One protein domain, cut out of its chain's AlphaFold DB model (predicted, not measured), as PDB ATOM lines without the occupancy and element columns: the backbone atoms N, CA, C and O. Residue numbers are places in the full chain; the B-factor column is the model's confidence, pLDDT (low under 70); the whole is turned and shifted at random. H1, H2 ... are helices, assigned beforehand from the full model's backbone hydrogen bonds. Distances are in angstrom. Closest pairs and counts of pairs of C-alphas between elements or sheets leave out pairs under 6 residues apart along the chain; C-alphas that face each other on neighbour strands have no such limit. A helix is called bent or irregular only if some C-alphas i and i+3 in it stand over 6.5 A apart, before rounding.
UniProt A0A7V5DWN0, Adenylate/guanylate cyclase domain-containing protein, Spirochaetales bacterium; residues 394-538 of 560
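This is residues 394 to 538 of the 560 residues of the protein "Adenylate/guanylate cyclase domain-containing protein" of Spirochaetales bacterium (UniProt A0A7V5DWN0). One very long helix, H7, bent but running nearly straight, makes the length of the model, and six shorter helices gather beside the half of it that holds H7b. H6 and the long link of residues 473 to 486 run out to the far end, where the chain turns back into H7a as a long, loose hairpin; H1 and H2 pack on one side of the first part of H6, and the small group of H3, H4 and H5 packs on another side through H3, which also packs on H7b. The printed part has 145 residues with seven named helices, H1 to H7 in order along the chain, and no named strand, and its class is all helix. It is only just loose, close to extended, with a radius of gyration of the C-alphas of 21.6 A, and it spans 76 by 36 by 24 A.

H1, residues 394 to 400, and H2, residues 402 to 414, touch at a steep tilt of 48 degrees, opposite ways, with Arg 399 and Ile 405 as the closest C-alphas at 6.5 A. H3, residues 421 to 428, and H4, residues 430 to 438, form a helical hairpin at a steep tilt of 43 degrees; their closest C-alphas, of Phe 426 and Tyr 433, are 5.3 A apart. H5, residues 444 to 454, touches H3 about perpendicular, at 78 degrees, with the C-alphas of Gly 422 and Glu 448 closest at 4.6 A. H5 also touches H4, where the closest C-alphas, of Val 437 and Pro 444, are 5.9 A apart. H6, residues 457 to 472, and H3 are the hubs, touching four other helices each. H6 touches H1 with residues 458 to 465 alone, the C-alphas of Arg 399 and Met 461 being closest at 5.4 A. It touches H2 with residues 457 to 458 alone, Ile 405 and Phe 458 having the closest C-alphas at 5.7 A. It touches H3 at a shallow tilt of 6 degrees, the same way, with the C-alphas of Lys 421 and Leu 457 closest at 7.3 A. H7, residues 487 to 538, was assigned as one helix by its hydrogen bonds but is bent, C-alphas 517 and 520 being 6.7 A apart; its arms, H7a, residues 487 to 517, and H7b, residues 520 to 538, stand at 5 degrees. H6 and H7a form a helical hairpin at 29 degrees, with the C-alphas of Leu 471 and Asn 512 closest at 5.9 A. H7b touches H3 with residues 522 to 526 alone, where the C-alphas of Ile 424 and Val 523 are closest at 5.4 A. Among the pairs that stay apart are H2 and H7b, and H4 and H6. The helix packing is mostly crossed, but only just: 3 of 9 touching pairs are at a shallow tilt. Every O i to N i+4 pair is within hydrogen-bond range in H2, H3, H4, H5, H6 and H7a, against 2 of 3 in H1 and 14 of 15 in H7b.

H1 begins at C-alpha 394, (184.179, 325.702, 197.633), and is irregular, with C-alphas 397 and 400 7.8 A apart. H2 is 18.2 A long from first to last C-alpha, H5 15.0 A and H6 23.3 A. H7a is 44.0 A long and begins at C-alpha 487, (166.125, 299.525, 148.908). H7b is 28.2 A long and ends at C-alpha 538, (197.616, 342.588, 201.821).

The two C-alphas farthest apart, those of Asn 486 and Lys 538, are 77.0 A apart. The printed part has no cut. The link from H6 to H7, residues 473 to 486, is long, and that from H2 to H3 is short but not tight; the other four are tight. The mean pLDDT of the printed part is 90.1, and residues 473 to 481 are under 70.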
ATOM      1  N   LEU A 394     185.410 325.468 196.867       92.62
ATOM      2  CA  LEU A 394     184.179 325.702 197.633       92.62
ATOM      3  C   LEU A 394     183.112 326.424 196.797       92.62
ATOM      4  O   LEU A 394     181.951 326.015 196.793       92.62
ATOM      5  N   VAL A 395     183.492 327.461 196.041       95.69
ATOM      6  CA  VAL A 395     182.572 328.171 195.134       95.69
ATOM      7  C   VAL A 395     182.071 327.246 194.025       95.69
ATOM      8  O   VAL A 395     180.883 327.258 193.709       95.69
ATOM      9  N   GLN A 396     182.947 326.424 193.441       93.88
ATOM     10  CA  GLN A 396     182.587 325.423 192.437       93.88
ATOM     11  C   GLN A 396     181.585 324.421 192.997       93.88
ATOM     12  O   GLN A 396     180.581 324.124 192.342       93.88
ATOM     13  N   TYR A 397     181.853 323.909 194.192       90.81
ATOM     14  CA  TYR A 397     181.043 322.899 194.848       90.81
ATOM     15  C   TYR A 397     179.655 323.444 195.217       90.81
ATOM     16  O   TYR A 397     178.639 322.900 194.781       90.81
ATOM     17  N   TYR A 398     179.594 324.589 195.902       92.75
ATOM     18  CA  TYR A 398     178.345 325.214 196.348       92.75
ATOM     19  C   TYR A 398     177.663 326.100 195.299       92.75
ATOM     20  O   TYR A 398     176.692 326.780 195.619       92.75
ATOM     21  N   ARG A 399     178.097 326.081 194.032       93.50
ATOM     22  CA  ARG A 399     177.571 326.951 192.958       93.50
ATOM     23  C   ARG A 399     176.046 326.907 192.777       93.50
ATOM     24  O   ARG A 399     175.460 327.878 192.308       93.50
ATOM     25  N   GLY A 400     175.414 325.783 193.123       90.31
ATOM     26  CA  GLY A 400     173.959 325.601 193.078       90.31
ATOM     27  C   GLY A 400     173.215 326.078 194.331       90.31
ATOM     28  O   GLY A 400     172.000 326.240 194.285       90.31
ATOM     29  N   ASN A 401     173.917 326.345 195.435       93.06
ATOM     30  CA  ASN A 401     173.325 326.780 196.695       93.06
ATOM     31  C   ASN A 401     173.303 328.316 196.782       93.06
ATOM     32  O   ASN A 401     174.322 328.965 197.023       93.06
ATOM     33  N   ARG A 402     172.111 328.898 196.602       94.81
ATOM     34  CA  ARG A 402     171.885 330.354 196.603       94.81
ATOM     35  C   ARG A 402     172.400 331.038 197.863       94.81
ATOM     36  O   ARG A 402     173.017 332.097 197.774       94.81
ATOM     37  N   HIS A 403     172.125 330.451 199.019       95.69
ATOM     38  CA  HIS A 403     172.410 331.052 200.319       95.69
ATOM     39  C   HIS A 403     173.905 331.028 200.625       95.69
ATOM     40  O   HIS A 403     174.453 332.048 201.032       95.69
ATOM     41  N   VAL A 404     174.587 329.921 200.313       95.69
ATOM     42  CA  VAL A 404     176.049 329.834 200.443       95.69
ATOM     43  C   VAL A 404     176.738 330.820 199.499       95.69
ATOM     44  O   VAL A 404     177.578 331.596 199.937       95.69
ATOM     45  N   ILE A 405     176.357 330.876 198.216       97.19
ATOM     46  CA  ILE A 405     176.999 331.804 197.268       97.19
ATOM     47  C   ILE A 405     176.765 333.272 197.650       97.19
ATOM     48  O   ILE A 405     177.664 334.093 197.470       97.19
ATOM     49  N   ARG A 406     175.600 333.607 198.219       96.06
ATOM     50  CA  ARG A 406     175.352 334.938 198.793       96.06
ATOM     51  C   ARG A 406     176.282 335.237 199.966       96.06
ATOM     52  O   ARG A 406     176.894 336.298 199.961       96.06
ATOM     53  N   ALA A 407     176.459 334.294 200.892       96.81
ATOM     54  CA  ALA A 407     177.380 334.452 202.016       96.81
ATOM     55  C   ALA A 407     178.828 334.688 201.563       96.81
ATOM     56  O   ALA A 407     179.510 335.588 202.056       96.81
ATOM     57  N   ILE A 408     179.272 333.944 200.547       97.44
ATOM     58  CA  ILE A 408     180.593 334.129 199.932       97.44
ATOM     59  C   ILE A 408     180.707 335.517 199.290       97.44
ATOM     60  O   ILE A 408     181.696 336.222 199.492       97.44
ATOM     61  N   GLU A 409     179.703 335.929 198.516       96.81
ATOM     62  CA  GLU A 409     179.708 337.229 197.846       96.81
ATOM     63  C   GLU A 409     179.713 338.394 198.851       96.81
ATOM     64  O   GLU A 409     180.427 339.379 198.649       96.81
ATOM     65  N   ASP A 410     178.964 338.286 199.946       96.44
ATOM     66  CA  ASP A 410     178.912 339.309 200.991       96.44
ATOM     67  C   ASP A 410     180.212 339.366 201.806       96.44
ATOM     68  O   ASP A 410     180.689 340.462 202.118       96.44
ATOM     69  N   LEU A 411     180.870 338.226 202.050       97.00
ATOM     70  CA  LEU A 411     182.232 338.198 202.591       97.00
ATOM     71  C   LEU A 411     183.221 338.908 201.664       97.00
ATOM     72  O   LEU A 411     184.020 339.725 202.130       97.00
ATOM     73  N   PHE A 412     183.174 338.618 200.363       97.00
ATOM     74  CA  PHE A 412     184.047 339.258 199.383       97.00
ATOM     75  C   PHE A 412     183.836 340.770 199.360       97.00
ATOM     76  O   PHE A 412     184.815 341.508 199.442       97.00
ATOM     77  N   LYS A 413     182.586 341.249 199.382       95.31
ATOM     78  CA  LYS A 413     182.292 342.683 199.534       95.31
ATOM     79  C   LYS A 413     182.875 343.246 200.831       95.31
ATOM     80  O   LYS A 413     183.580 344.246 200.783       95.31
ATOM     81  N   LYS A 414     182.653 342.583 201.976       96.38
ATOM     82  CA  LYS A 414     183.171 343.014 203.291       96.38
ATOM     83  C   LYS A 414     184.701 343.106 203.318       96.38
ATOM     84  O   LYS A 414     185.255 343.960 204.002       96.38
ATOM     85  N   LYS A 415     185.393 342.230 202.586       95.12
ATOM     86  CA  LYS A 415     186.859 342.214 202.459       95.12
ATOM     87  C   LYS A 415     187.380 343.067 201.294       95.12
ATOM     88  O   LYS A 415     188.587 343.089 201.077       95.12
ATOM     89  N   ASN A 416     186.512 343.792 200.582       94.94
ATOM     90  CA  ASN A 416     186.841 344.567 199.379       94.94
ATOM     91  C   ASN A 416     187.489 343.727 198.257       94.94
ATOM     92  O   ASN A 416     188.338 344.208 197.510       94.94
ATOM     93  N   ILE A 417     187.083 342.463 198.128       95.81
ATOM     94  CA  ILE A 417     187.479 341.564 197.042       95.81
ATOM     95  C   ILE A 417     186.526 341.791 195.868       95.81
ATOM     96  O   ILE A 417     185.333 341.485 195.935       95.81
ATOM     97  N   TYR A 418     187.055 342.329 194.772       92.31
ATOM     98  CA  TYR A 418     186.262 342.669 193.597       92.31
ATOM     99  C   TYR A 418     186.205 341.509 192.595       92.31
ATOM    100  O   TYR A 418     187.134 341.289 191.814       92.31
ATOM    101  N   ILE A 419     185.100 340.757 192.592       95.75
ATOM    102  CA  ILE A 419     184.848 339.720 191.580       95.75
ATOM    103  C   ILE A 419     184.416 340.373 190.265       95.75
ATOM    104  O   ILE A 419     183.393 341.050 190.208       95.75
ATOM    105  N   ARG A 420     185.175 340.128 189.189       95.62
ATOM    106  CA  ARG A 420     184.942 340.719 187.859       95.62
ATOM    107  C   ARG A 420     183.789 340.036 187.112       95.62
ATOM    108  O   ARG A 420     184.003 339.207 186.221       95.62
ATOM    109  N   LYS A 421     182.550 340.356 187.485       96.25
ATOM    110  CA  LYS A 421     181.326 339.768 186.914       96.25
ATOM    111  C   LYS A 421     181.215 339.983 185.404       96.25
ATOM    112  O   LYS A 421     180.780 339.077 184.693       96.25
ATOM    113  N   GLY A 422     181.636 341.138 184.885       95.38
ATOM    114  CA  GLY A 422     181.607 341.403 183.445       95.38
ATOM    115  C   GLY A 422     182.559 340.491 182.664       95.38
ATOM    116  O   GLY A 422     182.187 339.982 181.604       95.38
ATOM    117  N   LYS A 423     183.743 340.190 183.219       95.00
ATOM    118  CA  LYS A 423     184.676 339.193 182.656       95.00
ATOM    119  C   LYS A 423     184.112 337.774 182.682       95.00
ATOM    120  O   LYS A 423     184.216 337.073 181.680       95.00
ATOM    121  N   ILE A 424     183.438 337.374 183.760       96.44
ATOM    122  CA  ILE A 424     182.742 336.077 183.817       96.44
ATOM    123  C   ILE A 424     181.699 335.972 182.689       96.44
ATOM    124  O   ILE A 424     181.675 334.985 181.952       96.44
ATOM    125  N   ILE A 425     180.896 337.023 182.476       96.06
ATOM    126  CA  ILE A 425     179.921 337.082 181.373       96.06
ATOM    127  C   ILE A 425     180.615 337.021 180.005       96.06
ATOM    128  O   ILE A 425     180.100 336.373 179.092       96.06
ATOM    129  N   PHE A 426     181.772 337.668 179.842       95.88
ATOM    130  CA  PHE A 426     182.564 337.585 178.614       95.88
ATOM    131  C   PHE A 426     182.983 336.147 178.294       95.88
ATOM    132  O   PHE A 426     182.805 335.716 177.155       95.88
ATOM    133  N   TYR A 427     183.488 335.402 179.282       95.44
ATOM    134  CA  TYR A 427     183.920 334.017 179.083       95.44
ATOM    135  C   TYR A 427     182.753 333.082 178.758       95.44
ATOM    136  O   TYR A 427     182.868 332.241 177.869       95.44
ATOM    137  N   MET A 428     181.613 333.246 179.432       94.19
ATOM    138  CA  MET A 428     180.444 332.388 179.217       94.19
ATOM    139  C   MET A 428     179.680 332.735 177.934       94.19
ATOM    140  O   MET A 428     179.234 331.848 177.209       94.19
ATOM    141  N   PHE A 429     179.509 334.027 177.646       94.31
ATOM    142  CA  PHE A 429     178.632 334.522 176.584       94.31
ATOM    143  C   PHE A 429     179.282 335.663 175.780       94.31
ATOM    144  O   PHE A 429     178.750 336.781 175.737       94.31
ATOM    145  N   PRO A 430     180.380 335.402 175.046       93.44
ATOM    146  CA  PRO A 430     181.174 336.448 174.392       93.44
ATOM    147  C   PRO A 430     180.377 337.276 173.371       93.44
ATOM    148  O   PRO A 430     180.595 338.478 173.228       93.44
ATOM    149  N   LYS A 431     179.408 336.666 172.669       92.81
ATOM    150  CA  LYS A 431     178.524 337.387 171.733       92.81
ATOM    151  C   LYS A 431     177.600 338.376 172.454       92.81
ATOM    152  O   LYS A 431     177.495 339.517 172.012       92.81
ATOM    153  N   ARG A 432     176.970 337.962 173.561       91.88
ATOM    154  CA  ARG A 432     176.097 338.837 174.368       91.88
ATOM    155  C   ARG A 432     176.898 339.945 175.040       91.88
ATOM    156  O   ARG A 432     176.482 341.095 174.992       91.88
ATOM    157  N   TYR A 433     178.075 339.624 175.579       93.75
ATOM    158  CA  TYR A 433     178.998 340.615 176.131       93.75
ATOM    159  C   TYR A 433     179.303 341.734 175.124       93.75
ATOM    160  O   TYR A 433     179.103 342.907 175.427       93.75
ATOM    161  N   ARG A 434     179.692 341.384 173.887       94.62
ATOM    162  CA  ARG A 434     179.972 342.378 172.834       94.62
ATOM    163  C   ARG A 434     178.763 343.257 172.511       94.62
ATOM    164  O   ARG A 434     178.935 344.440 172.243       94.62
ATOM    165  N   GLN A 435     177.551 342.705 172.541       93.88
ATOM    166  CA  GLN A 435     176.326 343.485 172.336       93.88
ATOM    167  C   GLN A 435     176.077 344.479 173.475       93.88
ATOM    168  O   GLN A 435     175.699 345.614 173.203       93.88
ATOM    169  N   PHE A 436     176.302 344.084 174.732       92.81
ATOM    170  CA  PHE A 436     176.164 344.993 175.870       92.81
ATOM    171  C   PHE A 436     177.209 346.110 175.852       92.81
ATOM    172  O   PHE A 436     176.844 347.267 176.017       92.81
ATOM    173  N   VAL A 437     178.475 345.782 175.582       93.38
ATOM    174  CA  VAL A 437     179.558 346.776 175.496       93.38
ATOM    175  C   VAL A 437     179.298 347.784 174.373       93.38
ATOM    176  O   VAL A 437     179.443 348.981 174.586       93.38
ATOM    177  N   ARG A 438     178.798 347.340 173.209       94.19
ATOM    178  CA  ARG A 438     178.377 348.248 172.122       94.19
ATOM    179  C   ARG A 438     177.272 349.220 172.537       94.19
ATOM    180  O   ARG A 438     177.282 350.357 172.092       94.19
ATOM    181  N   LYS A 439     176.333 348.785 173.384       93.75
ATOM    182  CA  LYS A 439     175.269 349.646 173.936       93.75
ATOM    183  C   LYS A 439     175.773 350.633 174.996       93.75
ATOM    184  O   LYS A 439     175.006 351.486 175.420       93.75
ATOM    185  N   MET A 440     177.018 350.492 175.448       93.44
ATOM    186  CA  MET A 440     177.658 351.327 176.467       93.44
ATOM    187  C   MET A 440     178.890 352.032 175.887       93.44
ATOM    188  O   MET A 440     179.954 352.035 176.497       93.44
ATOM    189  N   ASP A 441     178.756 352.580 174.677       93.50
ATOM    190  CA  ASP A 441     179.796 353.352 173.975       93.50
ATOM    191  C   ASP A 441     181.110 352.589 173.740       93.50
ATOM    192  O   ASP A 441     182.187 353.175 173.691       93.50
ATOM    193  N   ASN A 442     181.032 351.265 173.594       91.75
ATOM    194  CA  ASN A 442     182.188 350.373 173.502       91.75
ATOM    195  C   ASN A 442     183.131 350.413 174.719       91.75
ATOM    196  O   ASN A 442     184.290 350.027 174.587       91.75
ATOM    197  N   ASP A 443     182.639 350.797 175.900       92.62
ATOM    198  CA  ASP A 443     183.426 350.861 177.134       92.62
ATOM    199  C   ASP A 443     183.235 349.595 178.005       92.62
ATOM    200  O   ASP A 443     182.164 349.378 178.595       92.62
ATOM    201  N   PRO A 444     184.267 348.738 178.137       92.31
ATOM    202  CA  PRO A 444     184.213 347.557 178.995       92.31
ATOM    203  C   PRO A 444     184.047 347.874 180.486       92.31
ATOM    204  O   PRO A 444     183.456 347.069 181.203       92.31
ATOM    205  N   GLN A 445     184.560 349.008 180.970       94.25
ATOM    206  CA  GLN A 445     184.485 349.390 182.383       94.25
ATOM    207  C   GLN A 445     183.068 349.827 182.766       94.25
ATOM    208  O   GLN A 445     182.572 349.453 183.836       94.25
ATOM    209  N   LYS A 446     182.368 350.539 181.869       94.31
ATOM    210  CA  LYS A 446     180.930 350.825 182.038       94.31
ATOM    211  C   LYS A 446     180.126 349.534 182.158       94.31
ATOM    212  O   LYS A 446     179.283 349.419 183.051       94.31
ATOM    213  N   PHE A 447     180.417 348.541 181.312       95.06
ATOM    214  CA  PHE A 447     179.753 347.241 181.401       95.06
ATOM    215  C   PHE A 447     180.104 346.482 182.681       95.06
ATOM    216  O   PHE A 447     179.208 345.913 183.298       95.06
ATOM    217  N   GLU A 448     181.361 346.500 183.119       95.38
ATOM    218  CA  GLU A 448     181.769 345.880 184.384       95.38
ATOM    219  C   GLU A 448     181.002 346.493 185.571       95.38
ATOM    220  O   GLU A 448     180.422 345.772 186.381       95.38
ATOM    221  N   SER A 449     180.880 347.822 185.606       94.75
ATOM    222  CA  SER A 449     180.130 348.559 186.636       94.75
ATOM    223  C   SER A 449     178.622 348.281 186.584       94.75
ATOM    224  O   SER A 449     177.937 348.230 187.611       94.75
ATOM    225  N   TYR A 450     178.067 348.098 185.384       94.75
ATOM    226  CA  TYR A 450     176.690 347.642 185.206       94.75
ATOM    227  C   TYR A 450     176.506 346.209 185.712       94.75
ATOM    228  O   TYR A 450     175.585 345.949 186.486       94.75
ATOM    229  N   ALA A 451     177.386 345.289 185.310       94.12
ATOM    230  CA  ALA A 451     177.320 343.886 185.691       94.12
ATOM    231  C   ALA A 451     177.419 343.718 187.211       94.12
ATOM    232  O   ALA A 451     176.663 342.935 187.786       94.12
ATOM    233  N   GLN A 452     178.274 344.515 187.858       93.88
ATOM    234  CA  GLN A 452     178.446 344.505 189.304       93.88
ATOM    235  C   GLN A 452     177.175 344.878 190.070       93.88
ATOM    236  O   GLN A 452     176.889 344.261 191.099       93.88
ATOM    237  N   ARG A 453     176.404 345.846 189.555       93.69
ATOM    238  CA  ARG A 453     175.125 346.285 190.135       93.69
ATOM    239  C   ARG A 453     173.959 345.367 189.778       93.69
ATOM    240  O   ARG A 453     173.045 345.209 190.578       93.69
ATOM    241  N   LYS A 454     173.955 344.815 188.561       94.56
ATOM    242  CA  LYS A 454     172.793 344.107 188.010       94.56
ATOM    243  C   LYS A 454     172.721 342.638 188.413       94.56
ATOM    244  O   LYS A 454     171.613 342.139 188.584       94.56
ATOM    245  N   TYR A 455     173.859 341.955 188.502       95.00
ATOM    246  CA  TYR A 455     173.908 340.504 188.688       95.00
ATOM    247  C   TYR A 455     174.514 340.149 190.040       95.00
ATOM    248  O   TYR A 455     175.547 340.703 190.418       95.00
ATOM    249  N   GLN A 456     173.917 339.194 190.750       95.81
ATOM    250  CA  GLN A 456     174.565 338.525 191.876       95.81
ATOM    251  C   GLN A 456     175.538 337.462 191.348       95.81
ATOM    252  O   GLN A 456     175.397 336.968 190.225       95.81
ATOM    253  N   LEU A 457     176.522 337.069 192.158       96.44
ATOM    254  CA  LEU A 457     177.430 335.973 191.810       96.44
ATOM    255  C   LEU A 457     176.650 334.670 191.575       96.44
ATOM    256  O   LEU A 457     176.951 333.926 190.640       96.44
ATOM    257  N   PHE A 458     175.599 334.434 192.365       96.75
ATOM    258  CA  PHE A 458     174.727 333.271 192.207       96.75
ATOM    259  C   PHE A 458     174.037 333.219 190.837       96.75
ATOM    260  O   PHE A 458     173.936 332.142 190.256       96.75
ATOM    261  N   ASP A 459     173.626 334.357 190.270       95.81
ATOM    262  CA  ASP A 459     172.989 334.386 188.945       95.81
ATOM    263  C   ASP A 459     173.939 333.870 187.857       95.81
ATOM    264  O   ASP A 459     173.533 333.138 186.949       95.81
ATOM    265  N   LEU A 460     175.226 334.207 187.976       96.38
ATOM    266  CA  LEU A 460     176.273 333.742 187.068       96.38
ATOM    267  C   LEU A 460     176.549 332.246 187.257       96.38
ATOM    268  O   LEU A 460     176.652 331.513 186.273       96.38
ATOM    269  N   MET A 461     176.610 331.776 188.506       97.25
ATOM    270  CA  MET A 461     176.782 330.353 188.822       97.25
ATOM    271  C   MET A 461     175.608 329.508 188.316       97.25
ATOM    272  O   MET A 461     175.816 328.457 187.706       97.25
ATOM    273  N   ARG A 462     174.378 330.001 188.475       94.31
ATOM    274  CA  ARG A 462     173.170 329.376 187.932       94.31
ATOM    275  C   ARG A 462     173.202 329.330 186.407       94.31
ATOM    276  O   ARG A 462     172.895 328.297 185.819       94.31
ATOM    277  N   ALA A 463     173.608 330.417 185.749       94.19
ATOM    278  CA  ALA A 463     173.766 330.436 184.297       94.19
ATOM    279  C   ALA A 463     174.834 329.434 183.814       94.19
ATOM    280  O   ALA A 463     174.652 328.812 182.767       94.19
ATOM    281  N   LEU A 464     175.915 329.243 184.580       94.62
ATOM    282  CA  LEU A 464     176.961 328.262 184.286       94.62
ATOM    283  C   LEU A 464     176.444 326.826 184.440       94.62
ATOM    284  O   LEU A 464     176.704 325.996 183.569       94.62
ATOM    285  N   GLY A 465     175.677 326.549 185.499       90.25
ATOM    286  CA  GLY A 465     175.008 325.262 185.707       90.25
ATOM    287  C   GLY A 465     174.026 324.927 184.583       90.25
ATOM    288  O   GLY A 465     174.127 323.868 183.972       90.25
ATOM    289  N   ASN A 466     173.164 325.875 184.205       89.00
ATOM    290  CA  ASN A 466     172.226 325.693 183.094       89.00
ATOM    291  C   ASN A 466     172.942 325.407 181.764       89.00
ATOM    292  O   ASN A 466     172.467 324.596 180.969       89.00
ATOM    293  N   TYR A 467     174.083 326.058 181.509       89.50
ATOM    294  CA  TYR A 467     174.906 325.758 180.337       89.50
ATOM    295  C   TYR A 467     175.454 324.321 180.423       89.50
ATOM    296  O   TYR A 467     175.313 323.547 179.477       89.50
ATOM    297  N   GLN A 468     175.990 323.919 181.577       88.50
ATOM    298  CA  GLN A 468     176.473 322.554 181.794       88.50
ATOM    299  C   GLN A 468     175.382 321.500 181.525       88.50
ATOM    300  O   GLN A 468     175.650 320.492 180.871       88.50
ATOM    301  N   ASP A 469     174.158 321.720 181.999       83.81
ATOM    302  CA  ASP A 469     173.080 320.735 181.877       83.81
ATOM    303  C   ASP A 469     172.541 320.616 180.445       83.81
ATOM    304  O   ASP A 469     172.257 319.509 179.986       83.81
ATOM    305  N   GLN A 470     172.520 321.712 179.678       82.94
ATOM    306  CA  GLN A 470     172.187 321.675 178.247       82.94
ATOM    307  C   GLN A 470     173.164 320.820 177.423       82.94
ATOM    308  O   GLN A 470     172.777 320.285 176.386       82.94
ATOM    309  N   LEU A 471     174.414 320.669 177.877       81.25
ATOM    310  CA  LEU A 471     175.439 319.864 177.205       81.25
ATOM    311  C   LEU A 471     175.372 318.371 177.557       81.25
ATOM    312  O   LEU A 471     175.876 317.547 176.795       81.25
ATOM    313  N   LYS A 472     174.765 318.011 178.696       71.56
ATOM    314  CA  LYS A 472     174.637 316.614 179.152       71.56
ATOM    315  C   LYS A 472     173.526 315.843 178.442       71.56
ATOM    316  O   LYS A 472     173.549 314.615 178.463       71.56
ATOM    317  N   LEU A 473     172.553 316.533 177.847       61.69
ATOM    318  CA  LEU A 473     171.450 315.886 177.143       61.69
ATOM    319  C   LEU A 473     171.979 315.224 175.859       61.69
ATOM    320  O   LEU A 473     172.473 315.939 174.977       61.69
ATOM    321  N   PRO A 474     171.884 313.887 175.707       58.69
ATOM    322  CA  PRO A 474     172.203 313.261 174.435       58.69
ATOM    323  C   PRO A 474     171.300 313.874 173.354       58.69
ATOM    324  O   PRO A 474     170.133 314.184 173.632       58.69
ATOM    325  N   PRO A 475     171.804 314.099 172.127       59.69
ATOM    326  CA  PRO A 475     170.939 314.538 171.046       59.69
ATOM    327  C   PRO A 475     169.812 313.511 170.923       59.69
ATOM    328  O   PRO A 475     170.091 312.341 170.680       59.69
ATOM    329  N   ARG A 476     168.553 313.931 171.138       56.06
ATOM    330  CA  ARG A 476     167.395 313.053 170.918       56.06
ATOM    331  C   ARG A 476     167.563 312.414 169.541       56.06
ATOM    332  O   ARG A 476     167.643 313.150 168.543       56.06
ATOM    333  N   ALA A 477     167.656 311.085 169.520       55.53
ATOM    334  CA  ALA A 477     167.463 310.328 168.303       55.53
ATOM    335  C   ALA A 477     166.077 310.724 167.795       55.53
ATOM    336  O   ALA A 477     165.103 310.715 168.547       55.53
ATOM    337  N   LEU A 478     166.010 311.200 166.557       56.44
ATOM    338  CA  LEU A 478     164.725 311.307 165.897       56.44
ATOM    339  C   LEU A 478     164.350 309.855 165.621       56.44
ATOM    340  O   LEU A 478     164.911 309.247 164.718       56.44
ATOM    341  N   GLU A 479     163.473 309.273 166.435       53.19
ATOM    342  CA  GLU A 479     162.777 308.041 166.065       53.19
ATOM    343  C   GLU A 479     161.779 308.403 164.963       53.19
ATOM    344  O   GLU A 479     160.576 308.523 165.173       53.19
ATOM    345  N   GLN A 480     162.300 308.699 163.777       60.31
ATOM    346  CA  GLN A 480     161.491 308.729 162.576       60.31
ATOM    347  C   GLN A 480     161.515 307.315 162.020       60.31
ATOM    348  O   GLN A 480     162.544 306.849 161.541       60.31
ATOM    349  N   SER A 481     160.380 306.625 162.120       59.41
ATOM    350  CA  SER A 481     160.164 305.375 161.399       59.41
ATOM    351  C   SER A 481     160.184 305.687 159.903       59.41
ATOM    352  O   SER A 481     159.265 306.306 159.363       59.41
ATOM    353  N   THR A 482     161.269 305.313 159.235       70.00
ATOM    354  CA  THR A 482     161.359 305.320 157.779       70.00
ATOM    355  C   THR A 482     160.535 304.153 157.246       70.00
ATOM    356  O   THR A 482     160.840 302.982 157.462       70.00
ATOM    357  N   VAL A 483     159.436 304.464 156.559       79.69
ATOM    358  CA  VAL A 483     158.598 303.439 155.928       79.69
ATOM    359  C   VAL A 483     159.366 302.840 154.751       79.69
ATOM    360  O   VAL A 483     159.707 303.549 153.801       79.69
ATOM    361  N   PHE A 484     159.626 301.535 154.797       88.69
ATOM    362  CA  PHE A 484     160.292 300.822 153.711       88.69
ATOM    363  C   PHE A 484     159.417 300.821 152.447       88.69
ATOM    364  O   PHE A 484     158.271 300.374 152.475       88.69
ATOM    365  N   ARG A 485     159.960 301.323 151.330       87.31
ATOM    366  CA  ARG A 485     159.309 301.293 150.003       87.31
ATOM    367  C   ARG A 485     160.131 300.512 148.984       87.31
ATOM    368  O   ARG A 485     159.610 299.632 148.314       87.31
ATOM    369  N   ASN A 486     161.417 300.832 148.878       93.38
ATOM    370  CA  ASN A 486     162.419 300.075 148.134       93.38
ATOM    371  C   ASN A 486     163.801 300.322 148.748       93.38
ATOM    372  O   ASN A 486     163.966 301.247 149.550       93.38
ATOM    373  N   TYR A 487     164.773 299.495 148.357       92.88
ATOM    374  CA  TYR A 487     166.125 299.525 148.908       92.88
ATOM    375  C   TYR A 487     166.789 300.899 148.766       92.88
ATOM    376  O   TYR A 487     167.209 301.468 149.770       92.88
ATOM    377  N   ASP A 488     166.830 301.467 147.559       92.62
ATOM    378  CA  ASP A 488     167.573 302.704 147.300       92.62
ATOM    379  C   ASP A 488     166.994 303.904 148.059       92.62
ATOM    380  O   ASP A 488     167.732 304.687 148.658       92.62
ATOM    381  N   GLN A 489     165.667 304.064 148.083       87.75
ATOM    382  CA  GLN A 489     165.017 305.157 148.817       87.75
ATOM    383  C   GLN A 489     165.168 304.998 150.329       87.75
ATOM    384  O   GLN A 489     165.436 305.981 151.026       87.75
ATOM    385  N   TYR A 490     165.015 303.772 150.832       89.06
ATOM    386  CA  TYR A 490     165.200 303.470 152.245       89.06
ATOM    387  C   TYR A 490     166.640 303.764 152.674       89.06
ATOM    388  O   TYR A 490     166.858 304.582 153.564       89.06
ATOM    389  N   MET A 491     167.627 303.193 151.977       90.81
ATOM    390  CA  MET A 491     169.040 303.353 152.319       90.81
ATOM    391  C   MET A 491     169.527 304.793 152.174       90.81
ATOM    392  O   MET A 491     170.307 305.247 153.007       90.81
ATOM    393  N   ASN A 492     169.044 305.549 151.182       89.62
ATOM    394  CA  ASN A 492     169.364 306.974 151.071       89.62
ATOM    395  C   ASN A 492     168.814 307.778 152.256       89.62
ATOM    396  O   ASN A 492     169.516 308.637 152.795       89.62
ATOM    397  N   THR A 493     167.583 307.492 152.685       87.88
ATOM    398  CA  THR A 493     166.960 308.179 153.825       87.88
ATOM    399  C   THR A 493     167.669 307.820 155.134       87.88
ATOM    400  O   THR A 493     168.028 308.715 155.901       87.88
ATOM    401  N   GLU A 494     167.971 306.536 155.348       87.31
ATOM    402  CA  GLU A 494     168.750 306.062 156.498       87.31
ATOM    403  C   GLU A 494     170.153 306.677 156.526       87.31
ATOM    404  O   GLU A 494     170.582 307.216 157.546       87.31
ATOM    405  N   MET A 495     170.859 306.693 155.392       88.56
ATOM    406  CA  MET A 495     172.184 307.304 155.287       88.56
ATOM    407  C   MET A 495     172.145 308.806 155.607       88.56
ATOM    408  O   MET A 495     173.040 309.314 156.290       88.56
ATOM    409  N   GLN A 496     171.128 309.541 155.145       87.69
ATOM    410  CA  GLN A 496     170.948 310.954 155.494       87.69
ATOM    411  C   GLN A 496     170.684 311.138 156.991       87.69
ATOM    412  O   GLN A 496     171.293 312.018 157.611       87.69
ATOM    413  N   HIS A 497     169.832 310.297 157.581       85.31
ATOM    414  CA  HIS A 497     169.518 310.341 159.004       85.31
ATOM    415  C   HIS A 497     170.756 310.051 159.866       85.31
ATOM    416  O   HIS A 497     171.101 310.856 160.736       85.31
ATOM    417  N   ILE A 498     171.496 308.979 159.566       85.75
ATOM    418  CA  ILE A 498     172.743 308.614 160.252       85.75
ATOM    419  C   ILE A 498     173.771 309.748 160.143       85.75
ATOM    420  O   ILE A 498     174.326 310.183 161.155       85.75
ATOM    421  N   ASN A 499     173.987 310.302 158.944       88.12
ATOM    422  CA  ASN A 499     174.920 311.416 158.744       88.12
ATOM    423  C   ASN A 499     174.501 312.685 159.501       88.12
ATOM    424  O   ASN A 499     175.350 313.412 160.029       88.12
ATOM    425  N   TYR A 500     173.201 312.975 159.564       85.44
ATOM    426  CA  TYR A 500     172.673 314.096 160.334       85.44
ATOM    427  C   TYR A 500     172.916 313.911 161.838       85.44
ATOM    428  O   TYR A 500     173.415 314.836 162.490       85.44
ATOM    429  N   GLN A 501     172.638 312.718 162.378       83.12
ATOM    430  CA  GLN A 501     172.912 312.389 163.781       83.12
ATOM    431  C   GLN A 501     174.410 312.475 164.090       83.12
ATOM    432  O   GLN A 501     174.794 313.139 165.053       83.12
ATOM    433  N   TYR A 502     175.272 311.924 163.232       84.94
ATOM    434  CA  TYR A 502     176.728 312.014 163.378       84.94
ATOM    435  C   TYR A 502     177.222 313.471 163.438       84.94
ATOM    436  O   TYR A 502     177.938 313.853 164.369       84.94
ATOM    437  N   LYS A 503     176.769 314.336 162.516       87.12
ATOM    438  CA  LYS A 503     177.114 315.771 162.520       87.12
ATOM    439  C   LYS A 503     176.631 316.492 163.784       87.12
ATOM    440  O   LYS A 503     177.315 317.404 164.257       87.12
ATOM    441  N   ARG A 504     175.467 316.126 164.337       82.38
ATOM    442  CA  ARG A 504     174.975 316.668 165.619       82.38
ATOM    443  C   ARG A 504     175.837 316.211 166.787       82.38
ATOM    444  O   ARG A 504     176.209 317.048 167.606       82.38
ATOM    445  N   THR A 505     176.196 314.931 166.831       83.75
ATOM    446  CA  THR A 505     177.078 314.368 167.857       83.75
ATOM    447  C   THR A 505     178.438 315.059 167.857       83.75
ATOM    448  O   THR A 505     178.880 315.485 168.920       83.75
ATOM    449  N   ILE A 506     179.052 315.284 166.687       86.56
ATOM    450  CA  ILE A 506     180.306 316.052 166.582       86.56
ATOM    451  C   ILE A 506     180.139 317.463 167.151       86.56
ATOM    452  O   ILE A 506     180.946 317.890 167.974       86.56
ATOM    453  N   ARG A 507     179.098 318.204 166.744       85.94
ATOM    454  CA  ARG A 507     178.879 319.575 167.241       85.94
ATOM    455  C   ARG A 507     178.700 319.612 168.755       85.94
ATOM    456  O   ARG A 507     179.300 320.456 169.416       85.94
ATOM    457  N   ASN A 508     177.914 318.686 169.300       84.50
ATOM    458  CA  ASN A 508     177.720 318.571 170.740       84.50
ATOM    459  C   ASN A 508     179.028 318.214 171.450       84.50
ATOM    460  O   ASN A 508     179.339 318.837 172.458       84.50
ATOM    461  N   ALA A 509     179.822 317.285 170.910       86.25
ATOM    462  CA  ALA A 509     181.121 316.924 171.465       86.25
ATOM    463  C   ALA A 509     182.083 318.122 171.481       86.25
ATOM    464  O   ALA A 509     182.672 318.406 172.517       86.25
ATOM    465  N   ILE A 510     182.179 318.885 170.385       89.06
ATOM    466  CA  ILE A 510     183.012 320.097 170.313       89.06
ATOM    467  C   ILE A 510     182.571 321.123 171.362       89.06
ATOM    468  O   ILE A 510     183.409 321.654 172.091       89.06
ATOM    469  N   HIS A 511     181.268 321.398 171.471       88.19
ATOM    470  CA  HIS A 511     180.750 322.333 172.473       88.19
ATOM    471  C   HIS A 511     180.999 321.852 173.903       88.19
ATOM    472  O   HIS A 511     181.379 322.652 174.755       88.19
ATOM    473  N   ASN A 512     180.814 320.557 174.155       89.38
ATOM    474  CA  ASN A 512     181.047 319.939 175.450       89.38
ATOM    475  C   ASN A 512     182.524 320.063 175.862       89.38
ATOM    476  O   ASN A 512     182.838 320.555 176.943       89.38
ATOM    477  N   THR A 513     183.434 319.722 174.947       91.12
ATOM    478  CA  THR A 513     184.884 319.862 175.128       91.12
ATOM    479  C   THR A 513     185.283 321.318 175.362       91.12
ATOM    480  O   THR A 513     186.027 321.607 176.296       91.12
ATOM    481  N   TYR A 514     184.769 322.258 174.563       92.56
ATOM    482  CA  TYR A 514     185.070 323.681 174.734       92.56
ATOM    483  C   TYR A 514     184.569 324.218 176.080       92.56
ATOM    484  O   TYR A 514     185.268 324.975 176.752       92.56
ATOM    485  N   PHE A 515     183.381 323.799 176.515       93.75
ATOM    486  CA  PHE A 515     182.844 324.203 177.809       93.75
ATOM    487  C   PHE A 515     183.731 323.731 178.964       93.75
ATOM    488  O   PHE A 515     184.167 324.558 179.761       93.75
ATOM    489  N   PHE A 516     184.035 322.432 179.040       92.31
ATOM    490  CA  PHE A 516     184.783 321.868 180.168       92.31
ATOM    491  C   PHE A 516     186.266 322.250 180.180       92.31
ATOM    492  O   PHE A 516     186.833 322.390 181.259       92.31
ATOM    493  N   ASN A 517     186.877 322.478 179.015       94.12
ATOM    494  CA  ASN A 517     188.311 322.771 178.931       94.12
ATOM    495  C   ASN A 517     188.632 324.268 178.834       94.12
ATOM    496  O   ASN A 517     189.771 324.659 179.078       94.12
ATOM    497  N   VAL A 518     187.656 325.115 178.483       94.50
ATOM    498  CA  VAL A 518     187.878 326.559 178.288       94.50
ATOM    499  C   VAL A 518     186.951 327.389 179.165       94.50
ATOM    500  O   VAL A 518     187.428 328.097 180.047       94.50
ATOM    501  N   ILE A 519     185.633 327.305 178.966       95.31
ATOM    502  CA  ILE A 519     184.680 328.200 179.646       95.31
ATOM    503  C   ILE A 519     184.673 327.953 181.155       95.31
ATOM    504  O   ILE A 519     184.862 328.889 181.931       95.31
ATOM    505  N   PHE A 520     184.464 326.702 181.567       95.06
ATOM    506  CA  PHE A 520     184.335 326.331 182.971       95.06
ATOM    507  C   PHE A 520     185.601 326.706 183.765       95.06
ATOM    508  O   PHE A 520     185.469 327.461 184.730       95.06
ATOM    509  N   PRO A 521     186.831 326.345 183.338       96.50
ATOM    510  CA  PRO A 521     188.041 326.761 184.042       96.50
ATOM    511  C   PRO A 521     188.254 328.278 184.042       96.50
ATOM    512  O   PRO A 521     188.673 328.818 185.061       96.50
ATOM    513  N   LEU A 522     187.965 328.992 182.943       97.19
ATOM    514  CA  LEU A 522     188.174 330.447 182.877       97.19
ATOM    515  C   LEU A 522     187.290 331.221 183.859       97.19
ATOM    516  O   LEU A 522     187.762 332.187 184.457       97.19
ATOM    517  N   VAL A 523     186.042 330.791 184.065       97.19
ATOM    518  CA  VAL A 523     185.150 331.411 185.059       97.19
ATOM    519  C   VAL A 523     185.768 331.336 186.454       97.19
ATOM    520  O   VAL A 523     185.878 332.351 187.142       97.19
ATOM    521  N   PHE A 524     186.238 330.158 186.853       97.50
ATOM    522  CA  PHE A 524     186.808 329.950 188.181       97.50
ATOM    523  C   PHE A 524     188.212 330.543 188.333       97.50
ATOM    524  O   PHE A 524     188.511 331.125 189.372       97.50
ATOM    525  N   LYS A 525     189.035 330.527 187.278       97.06
ATOM    526  CA  LYS A 525     190.312 331.257 187.245       97.06
ATOM    527  C   LYS A 525     190.113 332.767 187.369       97.06
ATOM    528  O   LYS A 525     190.917 333.422 188.022       97.06
ATOM    529  N   SER A 526     189.036 333.323 186.809       97.00
ATOM    530  CA  SER A 526     188.696 334.739 186.991       97.00
ATOM    531  C   SER A 526     188.379 335.076 188.450       97.00
ATOM    532  O   SER A 526     188.738 336.158 188.907       97.00
ATOM    533  N   ILE A 527     187.713 334.170 189.174       97.50
ATOM    534  CA  ILE A 527     187.444 334.321 190.611       97.50
ATOM    535  C   ILE A 527     188.751 334.179 191.403       97.50
ATOM    536  O   ILE A 527     189.046 335.039 192.232       97.50
ATOM    537  N   LYS A 528     189.572 333.162 191.088       97.50
ATOM    538  CA  LYS A 528     190.901 332.955 191.691       97.50
ATOM    539  C   LYS A 528     191.770 334.205 191.574       97.50
ATOM    540  O   LYS A 528     192.333 334.652 192.565       97.50
ATOM    541  N   ALA A 529     191.836 334.801 190.381       97.00
ATOM    542  CA  ALA A 529     192.631 335.998 190.122       97.00
ATOM    543  C   ALA A 529     192.219 337.177 191.020       97.00
ATOM    544  O   ALA A 529     193.080 337.821 191.608       97.00
ATOM    545  N   SER A 530     190.915 337.416 191.202       96.75
ATOM    546  CA  SER A 530     190.424 338.449 192.125       96.75
ATOM    547  C   SER A 530     190.820 338.190 193.588       96.75
ATOM    548  O   SER A 530     191.070 339.137 194.330       96.75
ATOM    549  N   ILE A 531     190.889 336.924 194.014       96.75
ATOM    550  CA  ILE A 531     191.333 336.550 195.366       96.75
ATOM    551  C   ILE A 531     192.846 336.757 195.518       96.75
ATOM    552  O   ILE A 531     193.287 337.348 196.501       96.75
ATOM    553  N   LEU A 532     193.634 336.317 194.534       95.44
ATOM    554  CA  LEU A 532     195.090 336.475 194.524       95.44
ATOM    555  C   LEU A 532     195.505 337.952 194.547       95.44
ATOM    556  O   LEU A 532     196.402 338.320 195.298       95.44
ATOM    557  N   GLU A 533     194.820 338.812 193.789       94.88
ATOM    558  CA  GLU A 533     195.049 340.264 193.825       94.88
ATOM    559  C   GLU A 533     194.838 340.842 195.233       94.88
ATOM    560  O   GLU A 533     195.650 341.634 195.714       94.88
ATOM    561  N   TYR A 534     193.779 340.414 195.931       94.44
ATOM    562  CA  TYR A 534     193.541 340.813 197.320       94.44
ATOM    563  C   TYR A 534     194.661 340.336 198.258       94.44
ATOM    564  O   TYR A 534     195.134 341.104 199.100       94.44
ATOM    565  N   GLN A 535     195.106 339.086 198.105       92.44
ATOM    566  CA  GLN A 535     196.186 338.513 198.912       92.44
ATOM    567  C   GLN A 535     197.506 339.266 198.709       92.44
ATOM    568  O   GLN A 535     198.155 339.633 199.689       92.44
ATOM    569  N   GLN A 536     197.862 339.569 197.458       91.88
ATOM    570  CA  GLN A 536     199.058 340.345 197.119       91.88
ATOM    571  C   GLN A 536     199.007 341.758 197.713       91.88
ATOM    572  O   GLN A 536     199.964 342.194 198.352       91.88
ATOM    573  N   ALA A 537     197.873 342.455 197.584       89.38
ATOM    574  CA  ALA A 537     197.708 343.795 198.145       89.38
ATOM    575  C   ALA A 537     197.848 343.815 199.682       89.38
ATOM    576  O   ALA A 537     198.331 344.792 200.260       89.38
ATOM    577  N   LYS A 538     197.441 342.740 200.368       84.25
ATOM    578  CA  LYS A 538     197.616 342.588 201.821       84.25
ATOM    579  C   LYS A 538     199.058 342.283 202.219       84.25
ATOM    580  O   LYS A 538     199.531 342.860 203.198       84.25
TER     581      LYS A 538